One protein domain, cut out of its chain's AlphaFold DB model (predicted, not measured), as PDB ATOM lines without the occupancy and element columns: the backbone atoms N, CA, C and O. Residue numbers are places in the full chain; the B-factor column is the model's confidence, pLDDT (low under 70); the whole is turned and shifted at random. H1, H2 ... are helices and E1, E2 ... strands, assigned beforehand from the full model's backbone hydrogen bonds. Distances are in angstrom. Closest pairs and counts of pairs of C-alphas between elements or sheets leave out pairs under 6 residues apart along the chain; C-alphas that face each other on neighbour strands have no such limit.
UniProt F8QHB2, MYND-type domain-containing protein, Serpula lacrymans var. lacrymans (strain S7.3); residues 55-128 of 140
ATOM      1  N   ASN A  55     181.676 166.221 214.890       91.94
ATOM      2  CA  ASN A  55     181.421 167.064 213.750       91.94
ATOM      3  C   ASN A  55     182.533 168.108 213.654       91.94
ATOM      4  O   ASN A  55     182.928 168.700 214.661       91.94
ATOM      5  N   VAL A  56     183.042 168.332 212.447       91.88
ATOM      6  CA  VAL A  56     184.062 169.353 212.194       91.88
ATOM      7  C   VAL A  56     183.486 170.451 211.314       91.88
ATOM      8  O   VAL A  56     182.574 170.218 210.524       91.88
ATOM      9  N   THR A  57     183.995 171.671 211.448       94.75
ATOM     10  CA  THR A  57     183.623 172.755 210.535       94.75
ATOM     11  C   THR A  57     184.379 172.593 209.223       94.75
ATOM     12  O   THR A  57     185.602 172.483 209.211       94.75
ATOM     13  N   GLY A  58     183.639 172.570 208.121       94.69
ATOM     14  CA  GLY A  58     184.161 172.561 206.763       94.69
ATOM     15  C   GLY A  58     183.781 173.818 205.995       94.69
ATOM     16  O   GLY A  58     182.964 174.621 206.443       94.69
ATOM     17  N   ILE A  59     184.348 173.958 204.800       95.75
ATOM     18  CA  ILE A  59     184.001 175.017 203.852       95.75
ATOM     19  C   ILE A  59     183.588 174.357 202.539       95.75
ATOM     20  O   ILE A  59     184.366 173.619 201.936       95.75
ATOM     21  N   VAL A  60     182.370 174.638 202.084       95.50
ATOM     22  CA  VAL A  60     181.922 174.302 200.732       95.50
ATOM     23  C   VAL A  60     182.349 175.424 199.798       95.50
ATOM     24  O   VAL A  60     182.079 176.596 200.062       95.50
ATOM     25  N   ILE A  61     183.010 175.054 198.701       95.19
ATOM     26  CA  ILE A  61     183.341 175.971 197.613       95.19
ATOM     27  C   ILE A  61     182.294 175.779 196.516       95.19
ATOM     28  O   ILE A  61     182.269 174.729 195.872       95.19
ATOM     29  N   ALA A  62     181.444 176.777 196.292       93.94
ATOM     30  CA  ALA A  62     180.388 176.706 195.286       93.94
ATOM     31  C   ALA A  62     180.965 176.611 193.858       93.94
ATOM     32  O   ALA A  62     181.932 177.310 193.511       93.94
ATOM     33  N   CYS A  63     180.363 175.760 193.022       92.06
ATOM     34  CA  CYS A  63     180.642 175.715 191.583       92.06
ATOM     35  C   CYS A  63     180.030 176.930 190.864       92.06
ATOM     36  O   CYS A  63     179.235 177.666 191.451       92.06
ATOM     37  N   ASN A  64     180.387 177.163 189.601       92.62
ATOM     38  CA  ASN A  64     179.911 178.326 188.842       92.62
ATOM     39  C   ASN A  64     178.381 178.473 188.834       92.62
ATOM     40  O   ASN A  64     177.874 179.583 188.993       92.62
ATOM     41  N   LYS A  65     177.647 177.365 188.694       92.69
ATOM     42  CA  LYS A  65     176.181 177.351 188.700       92.69
ATOM     43  C   LYS A  65     175.611 177.743 190.063       92.69
ATOM     44  O   LYS A  65     174.683 178.543 190.131       92.69
ATOM     45  N   ASP A  66     176.194 177.230 191.141       92.81
ATOM     46  CA  ASP A  66     175.691 177.470 192.496       92.81
ATOM     47  C   ASP A  66     176.016 178.880 193.000       92.81
ATOM     48  O   ASP A  66     175.256 179.430 193.798       92.81
ATOM     49  N   ARG A  67     177.097 179.498 192.500       92.81
ATOM     50  CA  ARG A  67     177.504 180.879 192.837       92.81
ATOM     51  C   ARG A  67     176.477 181.940 192.451       92.81
ATOM     52  O   ARG A  67     176.530 183.046 192.974       92.81
ATOM     53  N   VAL A  68     175.552 181.622 191.546       90.81
ATOM     54  CA  VAL A  68     174.461 182.535 191.173       90.81
ATOM     55  C   VAL A  68     173.542 182.806 192.369       90.81
ATOM     56  O   VAL A  68     172.999 183.901 192.495       90.81
ATOM     57  N   HIS A  69     173.390 181.824 193.262       92.38
ATOM     58  CA  HIS A  69     172.470 181.894 194.399       92.38
ATOM     59  C   HIS A  69     173.155 181.765 195.762       92.38
ATOM     60  O   HIS A  69     172.526 182.055 196.776       92.38
ATOM     61  N   ASN A  70     174.423 181.350 195.804       92.69
ATOM     62  CA  ASN A  70     175.148 181.074 197.039       92.69
ATOM     63  C   ASN A  70     176.490 181.821 197.088       92.69
ATOM     64  O   ASN A  70     177.119 182.032 196.047       92.69
ATOM     65  N   PRO A  71     176.983 182.175 198.289       95.00
ATOM     66  CA  PRO A  71     178.348 182.660 198.461       95.00
ATOM     67  C   PRO A  71     179.379 181.661 197.922       95.00
ATOM     68  O   PRO A  71     179.173 180.450 197.962       95.00
ATOM     69  N   ILE A  72     180.530 182.168 197.470       95.38
ATOM     70  CA  ILE A  72     181.626 181.325 196.962       95.38
ATOM     71  C   ILE A  72     182.102 180.335 198.034       95.38
ATOM     72  O   ILE A  72     182.323 179.166 197.721       95.38
ATOM     73  N   PHE A  73     182.252 180.804 199.275       96.38
ATOM     74  CA  PHE A  73     182.647 180.001 200.428       96.38
ATOM     75  C   PHE A  73     181.514 179.977 201.443       96.38
ATOM     76  O   PHE A  73     181.084 181.030 201.920       96.38
ATOM     77  N   GLN A  74     181.062 178.780 201.802       95.56
ATOM     78  CA  GLN A  74     180.034 178.588 202.814       95.56
ATOM     79  C   GLN A  74     180.548 177.657 203.906       95.56
ATOM     80  O   GLN A  74     180.969 176.536 203.630       95.56
ATOM     81  N   SER A  75     180.497 178.119 205.155       96.19
ATOM     82  CA  SER A  75     180.774 177.262 206.307       96.19
ATOM     83  C   SER A  75     179.705 176.178 206.403       96.19
ATOM     84  O   SER A  75     178.513 176.467 206.304       96.19
ATOM     85  N   THR A  76     180.127 174.940 206.626       95.44
ATOM     86  CA  THR A  76     179.235 173.798 206.830       95.44
ATOM     87  C   THR A  76     179.730 172.932 207.977       95.44
ATOM     88  O   THR A  76     180.882 173.029 208.403       95.44
ATOM     89  N   VAL A  77     178.859 172.062 208.465       96.44
ATOM     90  CA  VAL A  77     179.222 171.005 209.400       96.44
ATOM     91  C   VAL A  77     179.492 169.736 208.597       96.44
ATOM     92  O   VAL A  77     178.679 169.323 207.774       96.44
ATOM     93  N   ILE A  78     180.657 169.136 208.813       94.25
ATOM     94  CA  ILE A  78     181.039 167.845 208.250       94.25
ATOM     95  C   ILE A  78     180.850 166.806 209.349       94.25
ATOM     96  O   ILE A  78     181.576 166.790 210.347       94.25
ATOM     97  N   GLU A  79     179.854 165.952 209.152       93.75
ATOM     98  CA  GLU A  79     179.576 164.825 210.036       93.75
ATOM     99  C   GLU A  79     180.673 163.748 209.919       93.75
ATOM    100  O   GLU A  79     181.220 163.550 208.831       93.75
ATOM    101  N   PRO A  80     180.932 162.961 210.978       90.19
ATOM    102  CA  PRO A  80     181.939 161.892 210.966       90.19
ATOM    103  C   PRO A  80     181.746 160.833 209.877       90.19
ATOM    104  O   PRO A  80     182.684 160.130 209.502       90.19
ATOM    105  N   THR A  81     180.519 160.691 209.377       90.12
ATOM    106  CA  THR A  81     180.145 159.758 208.307       90.12
ATOM    107  C   THR A  81     180.441 160.296 206.908       90.12
ATOM    108  O   THR A  81     180.311 159.559 205.928       90.12
ATOM    109  N   HIS A  82     180.839 161.563 206.783       91.44
ATOM    110  CA  HIS A  82     181.092 162.188 205.496       91.44
ATOM    111  C   HIS A  82     182.297 161.546 204.794       91.44
ATOM    112  O   HIS A  82     183.355 161.310 205.382       91.44
ATOM    113  N   GLN A  83     182.171 161.323 203.486       90.44
ATOM    114  CA  GLN A  83     183.193 160.641 202.684       90.44
ATOM    115  C   GLN A  83     184.530 161.395 202.600       90.44
ATOM    116  O   GLN A  83     185.542 160.793 202.262       90.44
ATOM    117  N   ILE A  84     184.569 162.682 202.950       90.62
ATOM    118  CA  ILE A  84     185.813 163.472 203.020       90.62
ATOM    119  C   ILE A  84     186.846 162.858 203.970       90.62
ATOM    120  O   ILE A  84     188.038 162.953 203.708       90.62
ATOM    121  N   HIS A  85     186.411 162.174 205.031       88.12
ATOM    122  CA  HIS A  85     187.327 161.566 205.995       88.12
ATOM    123  C   HIS A  85     188.084 160.355 205.435       88.12
ATOM    124  O   HIS A  85     189.147 160.013 205.949       88.12
ATOM    125  N   SER A  86     187.547 159.691 204.408       86.88
ATOM    126  CA  SER A  86     188.144 158.491 203.807       86.88
ATOM    127  C   SER A  86     188.624 158.696 202.372       86.88
ATOM    128  O   SER A  86     189.557 158.024 201.941       86.88
ATOM    129  N   LEU A  87     187.985 159.604 201.633       85.75
ATOM    130  CA  LEU A  87     188.230 159.869 200.215       85.75
ATOM    131  C   LEU A  87     188.774 161.277 199.953       85.75
ATOM    132  O   LEU A  87     189.064 161.592 198.801       85.75
ATOM    133  N   GLY A  88     188.870 162.125 200.980       88.56
ATOM    134  CA  GLY A  88     189.479 163.441 200.859       88.56
ATOM    135  C   GLY A  88     190.974 163.343 200.567       88.56
ATOM    136  O   GLY A  88     191.654 162.413 201.005       88.56
ATOM    137  N   ILE A  89     191.473 164.311 199.811       87.00
ATOM    138  CA  ILE A  89     192.866 164.401 199.383       87.00
ATOM    139  C   ILE A  89     193.481 165.625 200.054       87.00
ATOM    140  O   ILE A  89     192.860 166.687 200.126       87.00
ATOM    141  N   GLU A  90     194.697 165.479 200.574       89.44
ATOM    142  CA  GLU A  90     195.445 166.609 201.117       89.44
ATOM    143  C   GLU A  90     195.774 167.617 200.014       89.44
ATOM    144  O   GLU A  90     196.231 167.263 198.929       89.44
ATOM    145  N   CYS A  91     195.543 168.886 200.317       89.75
ATOM    146  CA  CYS A  91     195.833 170.007 199.450       89.75
ATOM    147  C   CYS A  91     197.361 170.199 199.323       89.75
ATOM    148  O   CYS A  91     197.999 170.589 200.310       89.75
ATOM    149  N   PRO A  92     197.968 169.977 198.137       86.56
ATOM    150  CA  PRO A  92     199.423 170.029 197.951       86.56
ATOM    151  C   PRO A  92     200.023 171.386 198.325       86.56
ATOM    152  O   PRO A  92     201.081 171.455 198.951       86.56
ATOM    153  N   LEU A  93     199.311 172.469 198.003       82.75
ATOM    154  CA  LEU A  93     199.719 173.833 198.329       82.75
ATOM    155  C   LEU A  93     199.857 174.039 199.844       82.75
ATOM    156  O   LEU A  93     200.827 174.624 200.323       82.75
ATOM    157  N   PHE A  94     198.892 173.534 200.608       83.69
ATOM    158  CA  PHE A  94     198.826 173.750 202.049       83.69
ATOM    159  C   PHE A  94     199.720 172.794 202.851       83.69
ATOM    160  O   PHE A  94     200.142 173.116 203.967       83.69
ATOM    161  N   ASN A  95     200.114 171.670 202.248       79.12
ATOM    162  CA  ASN A  95     201.146 170.796 202.799       79.12
ATOM    163  C   ASN A  95     202.502 171.511 202.938       79.12
ATOM    164  O   ASN A  95     203.253 171.212 203.865       79.12
ATOM    165  N   GLN A  96     202.803 172.498 202.085       76.06
ATOM    166  CA  GLN A  96     204.059 173.254 202.166       76.06
ATOM    167  C   GLN A  96     204.117 174.241 203.338       76.06
ATOM    168  O   GLN A  96     205.206 174.581 203.793       76.06
ATOM    169  N   VAL A  97     202.965 174.689 203.848       80.81
ATOM    170  CA  VAL A  97     202.879 175.692 204.929       80.81
ATOM    171  C   VAL A  97     202.608 175.074 206.304       80.81
ATOM    172  O   VAL A  97     202.374 175.795 207.270       80.81
ATOM    173  N   GLY A  98     202.642 173.740 206.415       78.50
ATOM    174  CA  GLY A  98     202.465 173.027 207.683       78.50
ATOM    175  C   GLY A  98     201.030 173.023 208.220       78.50
ATOM    176  O   GLY A  98     200.820 172.718 209.393       78.50
ATOM    177  N   PHE A  99     200.043 173.343 207.380       81.38
ATOM    178  CA  PHE A  99     198.626 173.343 207.743       81.38
ATOM    179  C   PHE A  99     197.825 172.555 206.699       81.38
ATOM    180  O   PHE A  99     197.239 173.164 205.807       81.38
ATOM    181  N   PRO A 100     197.825 171.209 206.750       80.94
ATOM    182  CA  PRO A 100     197.204 170.392 205.715       80.94
ATOM    183  C   PRO A 100     195.687 170.597 205.709       80.94
ATOM    184  O   PRO A 100     194.993 170.292 206.679       80.94
ATOM    185  N   ILE A 101     195.171 171.107 204.593       89.81
ATOM    186  CA  ILE A 101     193.732 171.178 204.331       89.81
ATOM    187  C   ILE A 101     193.340 169.939 203.532       89.81
ATOM    188  O   ILE A 101     194.000 169.602 202.552       89.81
ATOM    189  N   VAL A 102     192.255 169.274 203.927       91.25
ATOM    190  CA  VAL A 102     191.684 168.152 203.171       91.25
ATOM    191  C   VAL A 102     190.608 168.678 202.230       91.25
ATOM    192  O   VAL A 102     189.659 169.333 202.659       91.25
ATOM    193  N   MET A 103     190.750 168.371 200.947       91.81
ATOM    194  CA  MET A 103     189.805 168.708 199.890       91.81
ATOM    195  C   MET A 103     189.025 167.462 199.470       91.81
ATOM    196  O   MET A 103     189.573 166.364 199.403       91.81
ATOM    197  N   TYR A 104     187.737 167.616 199.172       92.06
ATOM    198  CA  TYR A 104     186.900 166.535 198.648       92.06
ATOM    199  C   TYR A 104     185.983 167.059 197.549       92.06
ATOM    200  O   TYR A 104     185.257 168.037 197.742       92.06
ATOM    201  N   ARG A 105     186.005 166.385 196.397       88.44
ATOM    202  CA  ARG A 105     185.093 166.638 195.283       88.44
ATOM    203  C   ARG A 105     184.023 165.557 195.218       88.44
ATOM    204  O   ARG A 105     184.315 164.368 195.257       88.44
ATOM    205  N   HIS A 106     182.775 165.987 195.049       84.50
ATOM    206  CA  HIS A 106     181.640 165.079 194.865       84.50
ATOM    207  C   HIS A 106     181.688 164.360 193.506       84.50
ATOM    208  O   HIS A 106     181.284 163.205 193.395       84.50
ATOM    209  N   ILE A 107     182.207 165.025 192.467       81.81
ATOM    210  CA  ILE A 107     182.378 164.444 191.130       81.81
ATOM    211  C   ILE A 107     183.795 163.888 191.029       81.81
ATOM    212  O   ILE A 107     184.755 164.652 191.020       81.81
ATOM    213  N   ARG A 108     183.903 162.560 190.931       73.50
ATOM    214  CA  ARG A 108     185.177 161.817 190.854       73.50
ATOM    215  C   ARG A 108     185.300 160.987 189.574       73.50
ATOM    216  O   ARG A 108     185.947 159.945 189.547       73.50
ATOM    217  N   GLN A 109     184.565 161.377 188.535       75.31
ATOM    218  CA  GLN A 109     184.645 160.716 187.237       75.31
ATOM    219  C   GLN A 109     185.974 161.060 186.564       75.31
ATOM    220  O   GLN A 109     186.473 162.173 186.712       75.31
ATOM    221  N   ASN A 110     186.505 160.121 185.780       69.31
ATOM    222  CA  ASN A 110     187.738 160.330 185.032       69.31
ATOM    223  C   ASN A 110     187.613 161.577 184.138       69.31
ATOM    224  O   ASN A 110     186.700 161.680 183.318       69.31
ATOM    225  N   SER A 111     188.555 162.507 184.286       67.75
ATOM    226  CA  SER A 111     188.576 163.799 183.580       67.75
ATOM    227  C   SER A 111     188.553 163.700 182.044       67.75
ATOM    228  O   SER A 111     188.134 164.644 181.362       67.75
ATOM    229  N   LEU A 112     188.972 162.561 181.485       72.00
ATOM    230  CA  LEU A 112     188.953 162.277 180.049       72.00
ATOM    231  C   LEU A 112     187.584 161.793 179.557       72.00
ATOM    232  O   LEU A 112     187.287 161.940 178.375       72.00
ATOM    233  N   THR A 113     186.758 161.224 180.438       78.38
ATOM    234  CA  THR A 113     185.472 160.602 180.075       78.38
ATOM    235  C   THR A 113     184.265 161.259 180.739       78.38
ATOM    236  O   THR A 113     183.132 160.880 180.453       78.38
ATOM    237  N   MET A 114     184.481 162.201 181.659       79.06
ATOM    238  CA  MET A 114     183.402 162.874 182.373       79.06
ATOM    239  C   MET A 114     182.601 163.791 181.445       79.06
ATOM    240  O   MET A 114     183.152 164.466 180.570       79.06
ATOM    241  N   HIS A 115     181.294 163.867 181.686       78.19
ATOM    242  CA  HIS A 115     180.452 164.867 181.043       78.19
ATOM    243  C   HIS A 115     180.850 166.261 181.543       78.19
ATOM    244  O   HIS A 115     180.749 166.560 182.735       78.19
ATOM    245  N   ARG A 116     181.319 167.120 180.634       79.88
ATOM    246  CA  ARG A 116     181.769 168.475 180.967       79.88
ATOM    247  C   ARG A 116     180.573 169.421 180.997       79.88
ATOM    248  O   ARG A 116     180.054 169.792 179.951       79.88
ATOM    249  N   ASP A 117     180.163 169.814 182.197       86.56
ATOM    250  CA  ASP A 117     179.218 170.910 182.419       86.56
ATOM    251  C   ASP A 117     179.993 172.134 182.944       86.56
ATOM    252  O   ASP A 117     180.515 172.077 184.062       86.56
ATOM    253  N   PRO A 118     180.083 173.242 182.180       86.00
ATOM    254  CA  PRO A 118     180.741 174.474 182.627       86.00
ATOM    255  C   PRO A 118     180.167 175.049 183.930       86.00
ATOM    256  O   PRO A 118     180.866 175.751 184.662       86.00
ATOM    257  N   GLY A 119     178.900 174.753 184.238       88.88
ATOM    258  CA  GLY A 119     178.257 175.143 185.485       88.88
ATOM    259  C   GLY A 119     178.828 174.418 186.704       88.88
ATOM    260  O   GLY A 119     178.881 175.003 187.781       88.88
ATOM    261  N   LEU A 120     179.310 173.184 186.538       87.75
ATOM    262  CA  LEU A 120     179.920 172.392 187.612       87.75
ATOM    263  C   LEU A 120     181.411 172.696 187.800       87.75
ATOM    264  O   LEU A 120     182.044 172.141 188.700       87.75
ATOM    265  N   ASP A 121     181.978 173.581 186.978       87.38
ATOM    266  CA  ASP A 121     183.373 173.969 187.113       87.38
ATOM    267  C   ASP A 121     183.624 174.724 188.429       87.38
ATOM    268  O   ASP A 121     182.821 175.537 188.901       87.38
ATOM    269  N   ASN A 122     184.768 174.417 189.033       89.44
ATOM    270  CA  ASN A 122     185.234 175.030 190.266       89.44
ATOM    271  C   ASN A 122     186.746 175.236 190.190       89.44
ATOM    272  O   ASN A 122     187.539 174.476 190.754       89.44
ATOM    273  N   GLN A 123     187.125 176.297 189.482       89.62
ATOM    274  CA  GLN A 123     188.516 176.681 189.272       89.62
ATOM    275  C   GLN A 123     189.267 176.962 190.586       89.62
ATOM    276  O   GLN A 123     190.436 176.611 190.700       89.62
ATOM    277  N   ILE A 124     188.595 177.511 191.606       92.12
ATOM    278  CA  ILE A 124     189.200 177.764 192.928       92.12
ATOM    279  C   ILE A 124     189.671 176.447 193.547       92.12
ATOM    280  O   ILE A 124     190.826 176.327 193.952       92.12
ATOM    281  N   ALA A 125     188.799 175.435 193.568       90.88
ATOM    282  CA  ALA A 125     189.167 174.110 194.050       90.88
ATOM    283  C   ALA A 125     190.286 173.480 193.204       90.88
ATOM    284  O   ALA A 125     191.066 172.686 193.717       90.88
ATOM    285  N   THR A 126     190.384 173.811 191.914       89.75
ATOM    286  CA  THR A 126     191.452 173.304 191.038       89.75
ATOM    287  C   THR A 126     192.792 173.932 191.397       89.75
ATOM    288  O   THR A 126     193.780 173.217 191.498       89.75
ATOM    289  N   TYR A 127     192.820 175.238 191.663       91.38
ATOM    290  CA  TYR A 127     194.038 175.949 192.055       91.38
ATOM    291  C   TYR A 127     194.597 175.492 193.397       91.38
ATOM    292  O   TYR A 127     195.810 175.385 193.542       91.38
ATOM    293  N   LEU A 128     193.728 175.155 194.352       90.38
ATOM    294  CA  LEU A 128     194.156 174.561 195.620       90.38
ATOM    295  C   LEU A 128     194.876 173.217 195.413       90.38
ATOM    296  O   LEU A 128     195.800 172.895 196.150       90.38
TER     297      LEU A 128
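Overview. This is residues 55 to 128 of the 140 residues of the protein "MYND-type domain-containing protein" of Serpula lacrymans var. lacrymans (strain S7.3) (UniProt F8QHB2). There is little regular structure: a two-stranded antiparallel hairpin, E1 and E2, beside winding loops with three short helices, while residues 108 to 116 stick out. The 74 printed residues run E1, E2, H1, H2, H3; the class is mixed, with 26 residues in named elements. The whole spans 32 by 29 by 26 A, only just compact, close to loose, with radius of gyration of the C-alphas 13.2 A.

Along the chain. E1, residues 56 to 61, begins at C-alpha 56 (184.062, 169.353, 212.194) and measures 16.0 A; E2, residues 73 to 78, 14.5 A. H1, residues 84 to 87, and H2, residues 92 to 95, precede H3, residues 123 to 128, ending at C-alpha 128 (194.156, 174.561, 195.620).

Arrangement. In the hairpin, N 58 and O 76 are within hydrogen-bond range, 2.8 A. H2 and H3 only just touch, with 3 pairs of C-alphas within 8 A, the closest Leu 93 and Leu 128, 6.2 A. H1 is apart from H2. Every O i to N i+4 pair in H3 is within hydrogen-bond range; H1 and H2 are too short for one.

Size, cuts and confidence. The printed part has no cut. Links E1 to E2 and H2 to H3 are long. Residues 110 to 111 have pLDDT under 70.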